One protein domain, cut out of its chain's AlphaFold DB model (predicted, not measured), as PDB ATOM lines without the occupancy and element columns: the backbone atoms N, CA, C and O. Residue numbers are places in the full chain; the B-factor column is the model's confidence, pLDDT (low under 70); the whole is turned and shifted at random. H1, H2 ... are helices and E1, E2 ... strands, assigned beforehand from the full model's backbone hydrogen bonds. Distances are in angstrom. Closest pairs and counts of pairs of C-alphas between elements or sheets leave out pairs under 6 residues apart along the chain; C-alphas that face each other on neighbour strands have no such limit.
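AT A GLANCE: This is residues 756 to 858 of the 879 residues of the protein "uncharacterized protein LOC112051634" of Bicyclus anynana (UniProt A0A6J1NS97). A strongly twisted sheet of five strands curls round the short helix H1; H2 lies beside the strands, and the longest helix, H3, lies at one end, grazing the sheet. H1 and H2 on one face of the sheet make two layers. The printed part has 103 residues, with named elements in the order E1 H1 E2 E3 H2 E4 E5 H3; the antiparallel sheet runs E2 E3 E1 E5 E4. The class is mixed, and the whole is compact, with a radius of gyration of the C-alphas of 13.8 A and spans of 43 by 31 by 21 A.

HOW THE PARTS SIT: Look first at E1, residues 756 to 762: N 760 is within hydrogen-bond range of O 805 in E3, residues 802 to 810, at 2.8 A, and N 759 of O 838 in E5, residues 831 to 839, at 2.8 A. Edge strand E2, residues 791 to 798, forms a hairpin with E3, with N 796 and O 804 2.8 A apart. Edge strand E4, residues 823 to 828, forms one with E5, with N 826 and O 833 2.8 A apart. H1, residues 771 to 778, touches E4, the closest C-alphas being those of Leu 775 and Leu 826, 5.2 A apart. E1, H1 and E2 form a split strand-helix-strand unit, two strands running the same way with E3 between them, its crossover right-handed. H2, residues 811 to 819, is on the sheet at a height of 7.8 A, over none of the strands. H3, residues 843 to 858, only grazes the sheet with residues 845 to 850. H2 and H3 are close but not clearly touching, Leu 811 and Ile 850 having the closest C-alphas, 7.4 A apart. In H1, H2 and H3 every O i to N i+4 pair is within hydrogen-bond range.

IN THESE COORDINATES: Find C-alpha 756 at (115.933, 25.980, 27.597), where E1 begins its 18.8 A. E2 spans 20.9 A, E3 24.3 A, E4 15.8 A and E5 26.2 A; H1 spans 10.6 A and H2 12.4 A. H3 runs 22.3 A to C-alpha 858 at (120.902, 40.934, 38.569).

THE WHOLE: The C-alphas of Lys 799 and Ser 858, the two farthest apart, are 43.9 A from each other. The printed part has no cut, and the link from H1 to E2 is long, with 12 residues. Confidence is under 70 in 30 residues, among them 763 to 770, 792 to 802 and 853 to 858.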
ATOM      1  N   LEU A 756     116.932  26.968  27.180       74.31
ATOM      2  CA  LEU A 756     115.933  25.980  27.597       74.31
ATOM      3  C   LEU A 756     115.336  25.305  26.354       74.31
ATOM      4  O   LEU A 756     115.043  25.971  25.359       74.31
ATOM      5  N   ASN A 757     115.139  23.988  26.434       79.81
ATOM      6  CA  ASN A 757     114.573  23.175  25.362       79.81
ATOM      7  C   ASN A 757     113.047  23.369  25.280       79.81
ATOM      8  O   ASN A 757     112.310  22.985  26.201       79.81
ATOM      9  N   MET A 758     112.594  23.945  24.168       81.38
ATOM     10  CA  MET A 758     111.204  24.276  23.865       81.38
ATOM     11  C   MET A 758     110.761  23.543  22.591       81.38
ATOM     12  O   MET A 758     111.496  23.480  21.604       81.38
ATOM     13  N   THR A 759     109.535  23.031  22.582       83.00
ATOM     14  CA  THR A 759     108.949  22.308  21.448       83.00
ATOM     15  C   THR A 759     107.988  23.226  20.694       83.00
ATOM     16  O   THR A 759     106.982  23.671  21.243       83.00
ATOM     17  N   VAL A 760     108.273  23.519  19.424       83.44
ATOM     18  CA  VAL A 760     107.377  24.290  18.551       83.44
ATOM     19  C   VAL A 760     106.476  23.334  17.776       83.44
ATOM     20  O   VAL A 760     106.946  22.557  16.942       83.44
ATOM     21  N   VAL A 761     105.177  23.411  18.047       82.44
ATOM     22  CA  VAL A 761     104.123  22.596  17.444       82.44
ATOM     23  C   VAL A 761     103.615  23.287  16.177       82.44
ATOM     24  O   VAL A 761     103.043  24.380  16.231       82.44
ATOM     25  N   LEU A 762     103.835  22.649  15.026       77.69
ATOM     26  CA  LEU A 762     103.537  23.189  13.699       77.69
ATOM     27  C   LEU A 762     102.245  22.607  13.090       77.69
ATOM     28  O   LEU A 762     101.934  21.428  13.293       77.69
ATOM     29  N   PRO A 763     101.528  23.381  12.250       68.69
ATOM     30  CA  PRO A 763     100.403  22.884  11.463       68.69
ATOM     31  C   PRO A 763     100.782  21.740  10.509       68.69
ATOM     32  O   PRO A 763     101.841  21.741   9.879       68.69
ATOM     33  N   ARG A 764      99.834  20.816  10.317       61.78
ATOM     34  CA  ARG A 764      99.930  19.583   9.503       61.78
ATOM     35  C   ARG A 764     100.283  19.772   8.013       61.78
ATOM     36  O   ARG A 764     100.556  18.793   7.328       61.78
ATOM     37  N   ILE A 765     100.259  21.005   7.509       57.66
ATOM     38  CA  ILE A 765     100.457  21.354   6.088       57.66
ATOM     39  C   ILE A 765     101.957  21.507   5.736       57.66
ATOM     40  O   ILE A 765     102.346  21.346   4.584       57.66
ATOM     41  N   MET A 766     102.815  21.768   6.729       59.44
ATOM     42  CA  MET A 766     104.235  22.105   6.540       59.44
ATOM     43  C   MET A 766     105.088  20.964   5.958       59.44
ATOM     44  O   MET A 766     105.092  19.847   6.476       59.44
ATOM     45  N   GLN A 767     105.939  21.275   4.970       57.84
ATOM     46  CA  GLN A 767     107.077  20.417   4.617       57.84
ATOM     47  C   GLN A 767     108.262  20.673   5.563       57.84
ATOM     48  O   GLN A 767     108.746  21.799   5.710       57.84
ATOM     49  N   THR A 768     108.782  19.608   6.177       59.09
ATOM     50  CA  THR A 768     109.742  19.676   7.299       59.09
ATOM     51  C   THR A 768     111.049  20.417   7.007       59.09
ATOM     52  O   THR A 768     111.632  20.995   7.920       59.09
ATOM     53  N   LYS A 769     111.520  20.437   5.752       61.47
ATOM     54  CA  LYS A 769     112.842  20.987   5.388       61.47
ATOM     55  C   LYS A 769     112.953  22.515   5.465       61.47
ATOM     56  O   LYS A 769     114.071  23.012   5.554       61.47
ATOM     57  N   LEU A 770     111.841  23.256   5.411       67.75
ATOM     58  CA  LEU A 770     111.847  24.730   5.368       67.75
ATOM     59  C   LEU A 770     111.065  25.399   6.507       67.75
ATOM     60  O   LEU A 770     111.166  26.615   6.669       67.75
ATOM     61  N   ALA A 771     110.337  24.634   7.328       70.75
ATOM     62  CA  ALA A 771     109.449  25.175   8.360       70.75
ATOM     63  C   ALA A 771     110.150  26.126   9.354       70.75
ATOM     64  O   ALA A 771     109.592  27.165   9.699       70.75
ATOM     65  N   PHE A 772     111.393  25.832   9.756       74.62
ATOM     66  CA  PHE A 772     112.167  26.710  10.646       74.62
ATOM     67  C   PHE A 772     112.517  28.060   9.997       74.62
ATOM     68  O   PHE A 772     112.384  29.099  10.640       74.62
ATOM     69  N   GLU A 773     112.916  28.079   8.720       75.38
ATOM     70  CA  GLU A 773     113.186  29.337   8.006       75.38
ATOM     71  C   GLU A 773     111.897  30.095   7.656       75.38
ATOM     72  O   GLU A 773     111.925  31.323   7.672       75.38
ATOM     73  N   ARG A 774     110.766  29.409   7.414       75.19
ATOM     74  CA  ARG A 774     109.439  30.046   7.278       75.19
ATOM     75  C   ARG A 774     109.018  30.721   8.595       75.19
ATOM     76  O   ARG A 774     108.787  31.927   8.600       75.19
ATOM     77  N   LEU A 775     109.081  30.018   9.732       79.00
ATOM     78  CA  LEU A 775     108.816  30.567  11.076       79.00
ATOM     79  C   LEU A 775     109.705  31.784  11.397       79.00
ATOM     80  O   LEU A 775     109.227  32.845  11.806       79.00
ATOM     81  N   LYS A 776     111.010  31.654  11.147       81.88
ATOM     82  CA  LYS A 776     112.017  32.713  11.297       81.88
ATOM     83  C   LYS A 776     111.834  33.876  10.321       81.88
ATOM     84  O   LYS A 776     112.364  34.951  10.583       81.88
ATOM     85  N   GLN A 777     111.147  33.691   9.193       79.56
ATOM     86  CA  GLN A 777     110.791  34.761   8.254       79.56
ATOM     87  C   GLN A 777     109.545  35.519   8.708       79.56
ATOM     88  O   GLN A 777     109.583  36.749   8.736       79.56
ATOM     89  N   SER A 778     108.496  34.813   9.135       80.88
ATOM     90  CA  SER A 778     107.256  35.420   9.638       80.88
ATOM     91  C   SER A 778     107.502  36.323  10.852       80.88
ATOM     92  O   SER A 778     106.984  37.432  10.921       80.88
ATOM     93  N   ASN A 779     108.380  35.911  11.772       81.38
ATOM     94  CA  ASN A 779     108.590  36.602  13.049       81.38
ATOM     95  C   ASN A 779     109.741  37.636  13.053       81.38
ATOM     96  O   ASN A 779     110.129  38.112  14.119       81.38
ATOM     97  N   ARG A 780     110.299  38.037  11.893       74.19
ATOM     98  CA  ARG A 780     111.455  38.973  11.832       74.19
ATOM     99  C   ARG A 780     111.195  40.361  12.429       74.19
ATOM    100  O   ARG A 780     112.150  41.073  12.724       74.19
ATOM    101  N   GLY A 781     109.930  40.758  12.582       70.69
ATOM    102  CA  GLY A 781     109.541  42.033  13.195       70.69
ATOM    103  C   GLY A 781     109.485  42.022  14.728       70.69
ATOM    104  O   GLY A 781     109.403  43.090  15.336       70.69
ATOM    105  N   VAL A 782     109.523  40.847  15.369       77.75
ATOM    106  CA  VAL A 782     109.313  40.721  16.818       77.75
ATOM    107  C   VAL A 782     110.577  41.118  17.585       77.75
ATOM    108  O   VAL A 782     111.607  40.448  17.531       77.75
ATOM    109  N   LYS A 783     110.490  42.207  18.354       71.06
ATOM    110  CA  LYS A 783     111.569  42.646  19.250       71.06
ATOM    111  C   LYS A 783     111.732  41.647  20.399       71.06
ATOM    112  O   LYS A 783     110.795  41.464  21.168       71.06
ATOM    113  N   GLY A 784     112.924  41.062  20.520       66.88
ATOM    114  CA  GLY A 784     113.292  40.130  21.592       66.88
ATOM    115  C   GLY A 784     113.370  38.654  21.183       66.88
ATOM    116  O   GLY A 784     113.817  37.851  21.988       66.88
ATOM    117  N   LEU A 785     113.004  38.275  19.948       78.25
ATOM    118  CA  LEU A 785     113.259  36.920  19.426       78.25
ATOM    119  C   LEU A 785     114.583  36.863  18.658       78.25
ATOM    120  O   LEU A 785     114.788  37.622  17.707       78.25
ATOM    121  N   ASN A 786     115.462  35.924  19.013       77.12
ATOM    122  CA  ASN A 786     116.779  35.770  18.397       77.12
ATOM    123  C   ASN A 786     116.984  34.397  17.735       77.12
ATOM    124  O   ASN A 786     117.846  33.607  18.119       77.12
ATOM    125  N   PHE A 787     116.277  34.178  16.623       74.19
ATOM    126  CA  PHE A 787     116.403  33.023  15.716       74.19
ATOM    127  C   PHE A 787     117.814  32.774  15.111       74.19
ATOM    128  O   PHE A 787     117.953  31.990  14.167       74.19
ATOM    129  N   THR A 788     118.859  33.469  15.576       71.81
ATOM    130  CA  THR A 788     120.270  33.180  15.251       71.81
ATOM    131  C   THR A 788     121.038  32.505  16.390       71.81
ATOM    132  O   THR A 788     122.115  31.972  16.136       71.81
ATOM    133  N   LEU A 789     120.492  32.492  17.614       69.44
ATOM    134  CA  LEU A 789     121.034  31.748  18.760       69.44
ATOM    135  C   LEU A 789     120.361  30.382  18.950       69.44
ATOM    136  O   LEU A 789     120.949  29.500  19.569       69.44
ATOM    137  N   TRP A 790     119.150  30.211  18.415       76.50
ATOM    138  CA  TRP A 790     118.334  29.008  18.580       76.50
ATOM    139  C   TRP A 790     119.005  27.771  17.968       76.50
ATOM    140  O   TRP A 790     119.332  27.771  16.776       76.50
ATOM    141  N   LYS A 791     119.180  26.702  18.757       70.44
ATOM    142  CA  LYS A 791     119.800  25.446  18.295       70.44
ATOM    143  C   LYS A 791     118.720  24.395  18.033       70.44
ATOM    144  O   LYS A 791     118.018  23.966  18.942       70.44
ATOM    145  N   ASN A 792     118.591  23.974  16.775       64.38
ATOM    146  CA  ASN A 792     117.638  22.941  16.363       64.38
ATOM    147  C   ASN A 792     118.180  21.551  16.718       64.38
ATOM    148  O   ASN A 792     119.184  21.133  16.144       64.38
ATOM    149  N   MET A 793     117.512  20.835  17.626       58.41
ATOM    150  CA  MET A 793     117.959  19.514  18.082       58.41
ATOM    151  C   MET A 793     117.275  18.348  17.362       58.41
ATOM    152  O   MET A 793     117.927  17.351  17.064       58.41
ATOM    153  N   SER A 794     115.971  18.433  17.073       62.84
ATOM    154  CA  SER A 794     115.263  17.376  16.331       62.84
ATOM    155  C   SER A 794     113.967  17.858  15.678       62.84
ATOM    156  O   SER A 794     113.304  18.765  16.179       62.84
ATOM    157  N   VAL A 795     113.598  17.207  14.568       64.50
ATOM    158  CA  VAL A 795     112.256  17.283  13.975       64.50
ATOM    159  C   VAL A 795     111.510  15.997  14.325       64.50
ATOM    160  O   VAL A 795     111.841  14.928  13.813       64.50
ATOM    161  N   GLY A 796     110.518  16.099  15.202       61.50
ATOM    162  CA  GLY A 796     109.558  15.045  15.502       61.50
ATOM    163  C   GLY A 796     108.366  15.062  14.542       61.50
ATOM    164  O   GLY A 796     107.994  16.095  13.981       61.50
ATOM    165  N   SER A 797     107.744  13.898  14.369       58.91
ATOM    166  CA  SER A 797     106.434  13.753  13.731       58.91
ATOM    167  C   SER A 797     105.613  12.772  14.556       58.91
ATOM    168  O   SER A 797     105.953  11.588  14.649       58.91
ATOM    169  N   THR A 798     104.557  13.256  15.210       59.12
ATOM    170  CA  THR A 798     103.672  12.396  15.999       59.12
ATOM    171  C   THR A 798     102.646  11.697  15.113       59.12
ATOM    172  O   THR A 798     102.262  12.172  14.042       59.12
ATOM    173  N   LYS A 799     102.122  10.557  15.592       52.69
ATOM    174  CA  LYS A 799     101.187   9.661  14.871       52.69
ATOM    175  C   LYS A 799      99.864  10.310  14.405       52.69
ATOM    176  O   LYS A 799      99.035   9.629  13.810       52.69
ATOM    177  N   ARG A 800      99.642  11.600  14.681       57.25
ATOM    178  CA  ARG A 800      98.486  12.403  14.241       57.25
ATOM    179  C   ARG A 800      98.799  13.337  13.057       57.25
ATOM    180  O   ARG A 800      97.900  14.031  12.590       57.25
ATOM    181  N   GLY A 801     100.037  13.340  12.552       57.34
ATOM    182  CA  GLY A 801     100.471  14.227  11.466       57.34
ATOM    183  C   GLY A 801     100.720  15.665  11.927       57.34
ATOM    184  O   GLY A 801     100.475  16.598  11.170       57.34
ATOM    185  N   VAL A 802     101.152  15.839  13.174       64.38
ATOM    186  CA  VAL A 802     101.640  17.112  13.713       64.38
ATOM    187  C   VAL A 802     103.167  17.063  13.692       64.38
ATOM    188  O   VAL A 802     103.752  16.008  13.952       64.38
ATOM    189  N   TYR A 803     103.803  18.178  13.334       72.19
ATOM    190  CA  TYR A 803     105.260  18.292  13.315       72.19
ATOM    191  C   TYR A 803     105.737  19.089  14.524       72.19
ATOM    192  O   TYR A 803     105.198  20.152  14.829       72.19
ATOM    193  N   GLU A 804     106.765  18.580  15.188       77.00
ATOM    194  CA  GLU A 804     107.296  19.123  16.438       77.00
ATOM    195  C   GLU A 804     108.775  19.469  16.233       77.00
ATOM    196  O   GLU A 804     109.588  18.597  15.933       77.00
ATOM    197  N   LEU A 805     109.141  20.746  16.354       77.25
ATOM    198  CA  LEU A 805     110.540  21.181  16.336       77.25
ATOM    199  C   LEU A 805     111.036  21.330  17.772       77.25
ATOM    200  O   LEU A 805     110.586  22.233  18.472       77.25
ATOM    201  N   ASN A 806     111.987  20.501  18.197       78.94
ATOM    202  CA  ASN A 806     112.669  20.700  19.475       78.94
ATOM    203  C   ASN A 806     113.843  21.660  19.279       78.94
ATOM    204  O   ASN A 806     114.769  21.380  18.504       78.94
ATOM    205  N   VAL A 807     113.776  22.797  19.967       79.81
ATOM    206  CA  VAL A 807     114.663  23.945  19.795       79.81
ATOM    207  C   VAL A 807     115.131  24.434  21.161       79.81
ATOM    208  O   VAL A 807     114.320  24.812  22.005       79.81
ATOM    209  N   ASP A 808     116.443  24.497  21.357       80.00
ATOM    210  CA  ASP A 808     117.027  25.219  22.485       80.00
ATOM    211  C   ASP A 808     116.936  26.721  22.212       80.00
ATOM    212  O   ASP A 808     117.560  27.233  21.275       80.00
ATOM    213  N   MET A 809     116.148  27.426  23.024       81.88
ATOM    214  CA  MET A 809     115.898  28.863  22.906       81.88
ATOM    215  C   MET A 809     116.600  29.634  24.025       81.88
ATOM    216  O   MET A 809     116.696  29.158  25.156       81.88
ATOM    217  N   ASP A 810     117.089  30.834  23.716       80.06
ATOM    218  CA  ASP A 810     117.683  31.749  24.693       80.06
ATOM    219  C   ASP A 810     116.632  32.418  25.601       80.06
ATOM    220  O   ASP A 810     115.464  32.579  25.235       80.06
ATOM    221  N   LEU A 811     117.063  32.839  26.794       79.06
ATOM    222  CA  LEU A 811     116.197  33.419  27.828       79.06
ATOM    223  C   LEU A 811     115.426  34.676  27.361       79.06
ATOM    224  O   LEU A 811     114.253  34.826  27.701       79.06
ATOM    225  N   GLU A 812     116.047  35.549  26.556       77.25
ATOM    226  CA  GLU A 812     115.414  36.770  26.015       77.25
ATOM    227  C   GLU A 812     114.283  36.423  25.027       77.25
ATOM    228  O   GLU A 812     113.176  36.975  25.101       77.25
ATOM    229  N   SER A 813     114.519  35.427  24.168       80.62
ATOM    230  CA  SER A 813     113.500  34.863  23.284       80.62
ATOM    231  C   SER A 813     112.353  34.227  24.064       80.62
ATOM    232  O   SER A 813     111.192  34.472  23.742       80.62
ATOM    233  N   ILE A 814     112.644  33.457  25.114       79.75
ATOM    234  CA  ILE A 814     111.615  32.783  25.922       79.75
ATOM    235  C   ILE A 814     110.750  33.802  26.664       79.75
ATOM    236  O   ILE A 814     109.527  33.703  26.621       79.75
ATOM    237  N   GLU A 815     111.340  34.834  27.265       79.25
ATOM    238  CA  GLU A 815     110.581  35.955  27.827       79.25
ATOM    239  C   GLU A 815     109.630  36.604  26.816       79.25
ATOM    240  O   GLU A 815     108.525  37.026  27.162       79.25
ATOM    241  N   THR A 816     110.075  36.724  25.568       81.00
ATOM    242  CA  THR A 816     109.287  37.302  24.479       81.00
ATOM    243  C   THR A 816     108.156  36.356  24.059       81.00
ATOM    244  O   THR A 816     107.031  36.806  23.859       81.00
ATOM    245  N   ILE A 817     108.394  35.042  24.052       83.69
ATOM    246  CA  ILE A 817     107.377  34.001  23.826       83.69
ATOM    247  C   ILE A 817     106.327  33.978  24.950       83.69
ATOM    248  O   ILE A 817     105.134  33.865  24.662       83.69
ATOM    249  N   VAL A 818     106.724  34.157  26.217       82.69
ATOM    250  CA  VAL A 818     105.788  34.288  27.354       82.69
ATOM    251  C   VAL A 818     104.900  35.527  27.179       82.69
ATOM    252  O   VAL A 818     103.678  35.430  27.301       82.69
ATOM    253  N   LYS A 819     105.477  36.678  26.792       83.25
ATOM    254  CA  LYS A 819     104.726  37.915  26.477       83.25
ATOM    255  C   LYS A 819     103.749  37.716  25.304       83.25
ATOM    256  O   LYS A 819     102.640  38.246  25.343       83.25
ATOM    257  N   LEU A 820     104.111  36.894  24.316       81.81
ATOM    258  CA  LEU A 820     103.258  36.465  23.195       81.81
ATOM    259  C   LEU A 820     102.311  35.291  23.529       81.81
ATOM    260  O   LEU A 820     101.670  34.734  22.639       81.81
ATOM    261  N   LYS A 821     102.181  34.909  24.808       81.81
ATOM    262  CA  LYS A 821     101.304  33.821  25.284       81.81
ATOM    263  C   LYS A 821     101.562  32.479  24.583       81.81
ATOM    264  O   LYS A 821     100.625  31.727  24.319       81.81
ATOM    265  N   TYR A 822     102.836  32.170  24.339       82.00
ATOM    266  CA  TYR A 822     103.309  30.914  23.747       82.00
ATOM    267  C   TYR A 822     102.824  30.667  22.302       82.00
ATOM    268  O   TYR A 822     102.651  29.521  21.885       82.00
ATOM    269  N   LYS A 823     102.610  31.739  21.530       84.50
ATOM    270  CA  LYS A 823     102.227  31.697  20.111       84.50
ATOM    271  C   LYS A 823     103.220  32.474  19.253       84.50
ATOM    272  O   LYS A 823     103.684  33.531  19.672       84.50
ATOM    273  N   LEU A 824     103.497  31.963  18.057       83.88
ATOM    274  CA  LEU A 824     104.202  32.670  16.988       83.88
ATOM    275  C   LEU A 824     103.405  32.587  15.688       83.88
ATOM    276  O   LEU A 824     102.772  31.565  15.404       83.88
ATOM    277  N   ASP A 825     103.500  33.635  14.882       80.75
ATOM    278  CA  ASP A 825     102.850  33.687  13.576       80.75
ATOM    279  C   ASP A 825     103.682  32.908  12.550       80.75
ATOM    280  O   ASP A 825     104.915  32.927  12.571       80.75
ATOM    281  N   LEU A 826     103.017  32.192  11.652       77.81
ATOM    282  CA  LEU A 826     103.643  31.326  10.661       77.81
ATOM    283  C   LEU A 826     102.898  31.484   9.338       77.81
ATOM    284  O   LEU A 826     101.863  30.865   9.111       77.81
ATOM    285  N   VAL A 827     103.422  32.347   8.476       75.81
ATOM    286  CA  VAL A 827     102.865  32.603   7.145       75.81
ATOM    287  C   VAL A 827     103.433  31.581   6.172       75.81
ATOM    288  O   VAL A 827     104.656  31.467   6.049       75.81
ATOM    289  N   ASP A 828     102.561  30.878   5.453       68.62
ATOM    290  CA  ASP A 828     102.967  29.980   4.377       68.62
ATOM    291  C   ASP A 828     102.130  30.181   3.116       68.62
ATOM    292  O   ASP A 828     100.905  30.176   3.169       68.62
ATOM    293  N   GLU A 829     102.804  30.403   1.986       65.06
ATOM    294  CA  GLU A 829     102.202  30.588   0.652       65.06
ATOM    295  C   GLU A 829     101.027  31.603   0.597       65.06
ATOM    296  O   GLU A 829     100.194  31.575  -0.304       65.06
ATOM    297  N   GLY A 830     101.008  32.560   1.537       62.69
ATOM    298  CA  GLY A 830      99.987  33.608   1.684       62.69
ATOM    299  C   GLY A 830      98.901  33.322   2.731       62.69
ATOM    300  O   GLY A 830      98.058  34.180   2.972       62.69
ATOM    301  N   ILE A 831      98.925  32.151   3.371       72.31
ATOM    302  CA  ILE A 831      98.000  31.746   4.433       72.31
ATOM    303  C   ILE A 831      98.662  31.963   5.797       72.31
ATOM    304  O   ILE A 831      99.797  31.547   6.028       72.31
ATOM    305  N   GLU A 832      97.944  32.597   6.722       73.81
ATOM    306  CA  GLU A 832      98.392  32.767   8.105       73.81
ATOM    307  C   GLU A 832      98.062  31.526   8.948       73.81
ATOM    308  O   GLU A 832      96.938  31.012   8.958       73.81
ATOM    309  N   HIS A 833      99.056  31.038   9.683       77.19
ATOM    310  CA  HIS A 833      98.918  29.982  10.678       77.19
ATOM    311  C   HIS A 833      99.539  30.408  12.011       77.19
ATOM    312  O   HIS A 833     100.384  31.297  12.068       77.19
ATOM    313  N   ILE A 834      99.153  29.724  13.088       79.62
ATOM    314  CA  ILE A 834      99.737  29.904  14.419       79.62
ATOM    315  C   ILE A 834     100.569  28.666  14.749       79.62
ATOM    316  O   ILE A 834     100.046  27.550  14.758       79.62
ATOM    317  N   ALA A 835     101.849  28.868  15.053       80.19
ATOM    318  CA  ALA A 835     102.683  27.875  15.716       80.19
ATOM    319  C   ALA A 835     102.541  28.045  17.236       80.19
ATOM    320  O   ALA A 835     102.727  29.144  17.764       80.19
ATOM    321  N   ASN A 836     102.210  26.967  17.947       82.88
ATOM    322  CA  ASN A 836     102.175  26.977  19.412       82.88
ATOM    323  C   ASN A 836     103.539  26.535  19.950       82.88
ATOM    324  O   ASN A 836     104.188  25.678  19.353       82.88
ATOM    325  N   ILE A 837     103.968  27.094  21.078       82.25
ATOM    326  CA  ILE A 837     105.212  26.696  21.746       82.25
ATOM    327  C   ILE A 837     104.879  26.045  23.083       82.25
ATOM    328  O   ILE A 837     104.173  26.610  23.919       82.25
ATOM    329  N   GLU A 838     105.415  24.853  23.294       80.69
ATOM    330  CA  GLU A 838     105.257  24.079  24.516       80.69
ATOM    331  C   GLU A 838     106.622  23.893  25.181       80.69
ATOM    332  O   GLU A 838     107.664  23.826  24.528       80.69
ATOM    333  N   SER A 839     106.631  23.874  26.509       77.69
ATOM    334  CA  SER A 839     107.837  23.719  27.318       77.69
ATOM    335  C   SER A 839     107.822  22.362  28.006       77.69
ATOM    336  O   SER A 839     106.799  21.951  28.549       77.69
ATOM    337  N   ASN A 840     108.981  21.705  28.074       72.44
ATOM    338  CA  ASN A 840     109.148  20.444  28.812       72.44
ATOM    339  C   ASN A 840     108.892  20.593  30.333       72.44
ATOM    340  O   ASN A 840     108.727  19.604  31.044       72.44
ATOM    341  N   LEU A 841     108.847  21.833  30.835       71.00
ATOM    342  CA  LEU A 841     108.441  22.200  32.193       71.00
ATOM    343  C   LEU A 841     107.028  22.815  32.191       71.00
ATOM    344  O   LEU A 841     106.699  23.565  31.268       71.00
ATOM    345  N   PRO A 842     106.201  22.594  33.233       75.12
ATOM    346  CA  PRO A 842     104.914  23.275  33.365       75.12
ATOM    347  C   PRO A 842     105.119  24.788  33.551       75.12
ATOM    348  O   PRO A 842     106.022  25.204  34.277       75.12
ATOM    349  N   ARG A 843     104.257  25.611  32.932       74.25
ATOM    350  CA  ARG A 843     104.439  27.075  32.787       74.25
ATOM    351  C   ARG A 843     104.834  27.810  34.074       74.25
ATOM    352  O   ARG A 843     105.788  28.573  34.045       74.25
ATOM    353  N   ALA A 844     104.187  27.511  35.203       72.31
ATOM    354  CA  ALA A 844     104.523  28.121  36.492       72.31
ATOM    355  C   ALA A 844     105.989  27.878  36.909       72.31
ATOM    356  O   ALA A 844     106.657  28.804  37.355       72.31
ATOM    357  N   LYS A 845     106.520  26.663  36.691       72.94
ATOM    358  CA  LYS A 845     107.934  26.343  36.955       72.94
ATOM    359  C   LYS A 845     108.874  26.949  35.915       72.94
ATOM    360  O   LYS A 845     110.004  27.287  36.247       72.94
ATOM    361  N   LEU A 846     108.432  27.111  34.664       75.44
ATOM    362  CA  LEU A 846     109.217  27.836  33.661       75.44
ATOM    363  C   LEU A 846     109.382  29.305  34.083       75.44
ATOM    364  O   LEU A 846     110.501  29.806  34.137       75.44
ATOM    365  N   GLU A 847     108.290  29.965  34.463       76.06
ATOM    366  CA  GLU A 847     108.273  31.355  34.933       76.06
ATOM    367  C   GLU A 847     109.076  31.530  36.241       76.06
ATOM    368  O   GLU A 847     109.854  32.479  36.354       76.06
ATOM    369  N   GLU A 848     109.016  30.562  37.162       76.75
ATOM    370  CA  GLU A 848     109.885  30.464  38.346       76.75
ATOM    371  C   GLU A 848     111.378  30.344  37.974       76.75
ATOM    372  O   GLU A 848     112.207  31.088  38.503       76.75
ATOM    373  N   THR A 849     111.751  29.477  37.021       72.94
ATOM    374  CA  THR A 849     113.154  29.375  36.564       72.94
ATOM    375  C   THR A 849     113.641  30.640  35.859       72.94
ATOM    376  O   THR A 849     114.788  31.032  36.056       72.94
ATOM    377  N   ILE A 850     112.780  31.331  35.102       76.75
ATOM    378  CA  ILE A 850     113.102  32.630  34.493       76.75
ATOM    379  C   ILE A 850     113.332  33.682  35.586       76.75
ATOM    380  O   ILE A 850     114.304  34.432  35.507       76.75
ATOM    381  N   ALA A 851     112.494  33.724  36.626       76.94
ATOM    382  CA  ALA A 851     112.678  34.626  37.763       76.94
ATOM    383  C   ALA A 851     113.990  34.338  38.516       76.94
ATOM    384  O   ALA A 851     114.766  35.263  38.758       76.94
ATOM    385  N   LYS A 852     114.296  33.064  38.789       75.50
ATOM    386  CA  LYS A 852     115.552  32.652  39.431       75.50
ATOM    387  C   LYS A 852     116.787  33.011  38.594       75.50
ATOM    388  O   LYS A 852     117.755  33.561  39.121       75.50
ATOM    389  N   TYR A 853     116.754  32.766  37.285       69.38
ATOM    390  CA  TYR A 853     117.850  33.145  36.390       69.38
ATOM    391  C   TYR A 853     117.983  34.663  36.219       69.38
ATOM    392  O   TYR A 853     119.087  35.138  35.963       69.38
ATOM    393  N   LYS A 854     116.909  35.438  36.426       68.44
ATOM    394  CA  LYS A 854     117.005  36.897  36.548       68.44
ATOM    395  C   LYS A 854     117.699  37.320  37.830       68.44
ATOM    396  O   LYS A 854     118.612  38.127  37.720       68.44
ATOM    397  N   SER A 855     117.343  36.764  38.995       66.94
ATOM    398  CA  SER A 855     118.068  37.072  40.239       66.94
ATOM    399  C   SER A 855     119.563  36.762  40.105       66.94
ATOM    400  O   SER A 855     120.380  37.638  40.361       66.94
ATOM    401  N   GLU A 856     119.920  35.594  39.557       62.06
ATOM    402  CA  GLU A 856     121.314  35.189  39.299       62.06
ATOM    403  C   GLU A 856     122.065  36.083  38.282       62.06
ATOM    404  O   GLU A 856     123.292  36.056  38.238       62.06
ATOM    405  N   GLN A 857     121.363  36.862  37.446       56.88
ATOM    406  CA  GLN A 857     121.969  37.837  36.521       56.88
ATOM    407  C   GLN A 857     121.930  39.283  37.041       56.88
ATOM    408  O   GLN A 857     122.745  40.104  36.617       56.88
ATOM    409  N   SER A 858     120.989  39.618  37.929       51.22
ATOM    410  CA  SER A 858     120.902  40.934  38.569       51.22
ATOM    411  C   SER A 858     121.809  41.078  39.786       51.22
ATOM    412  O   SER A 858     122.049  42.211  40.196       51.22
TER     413      SER A 858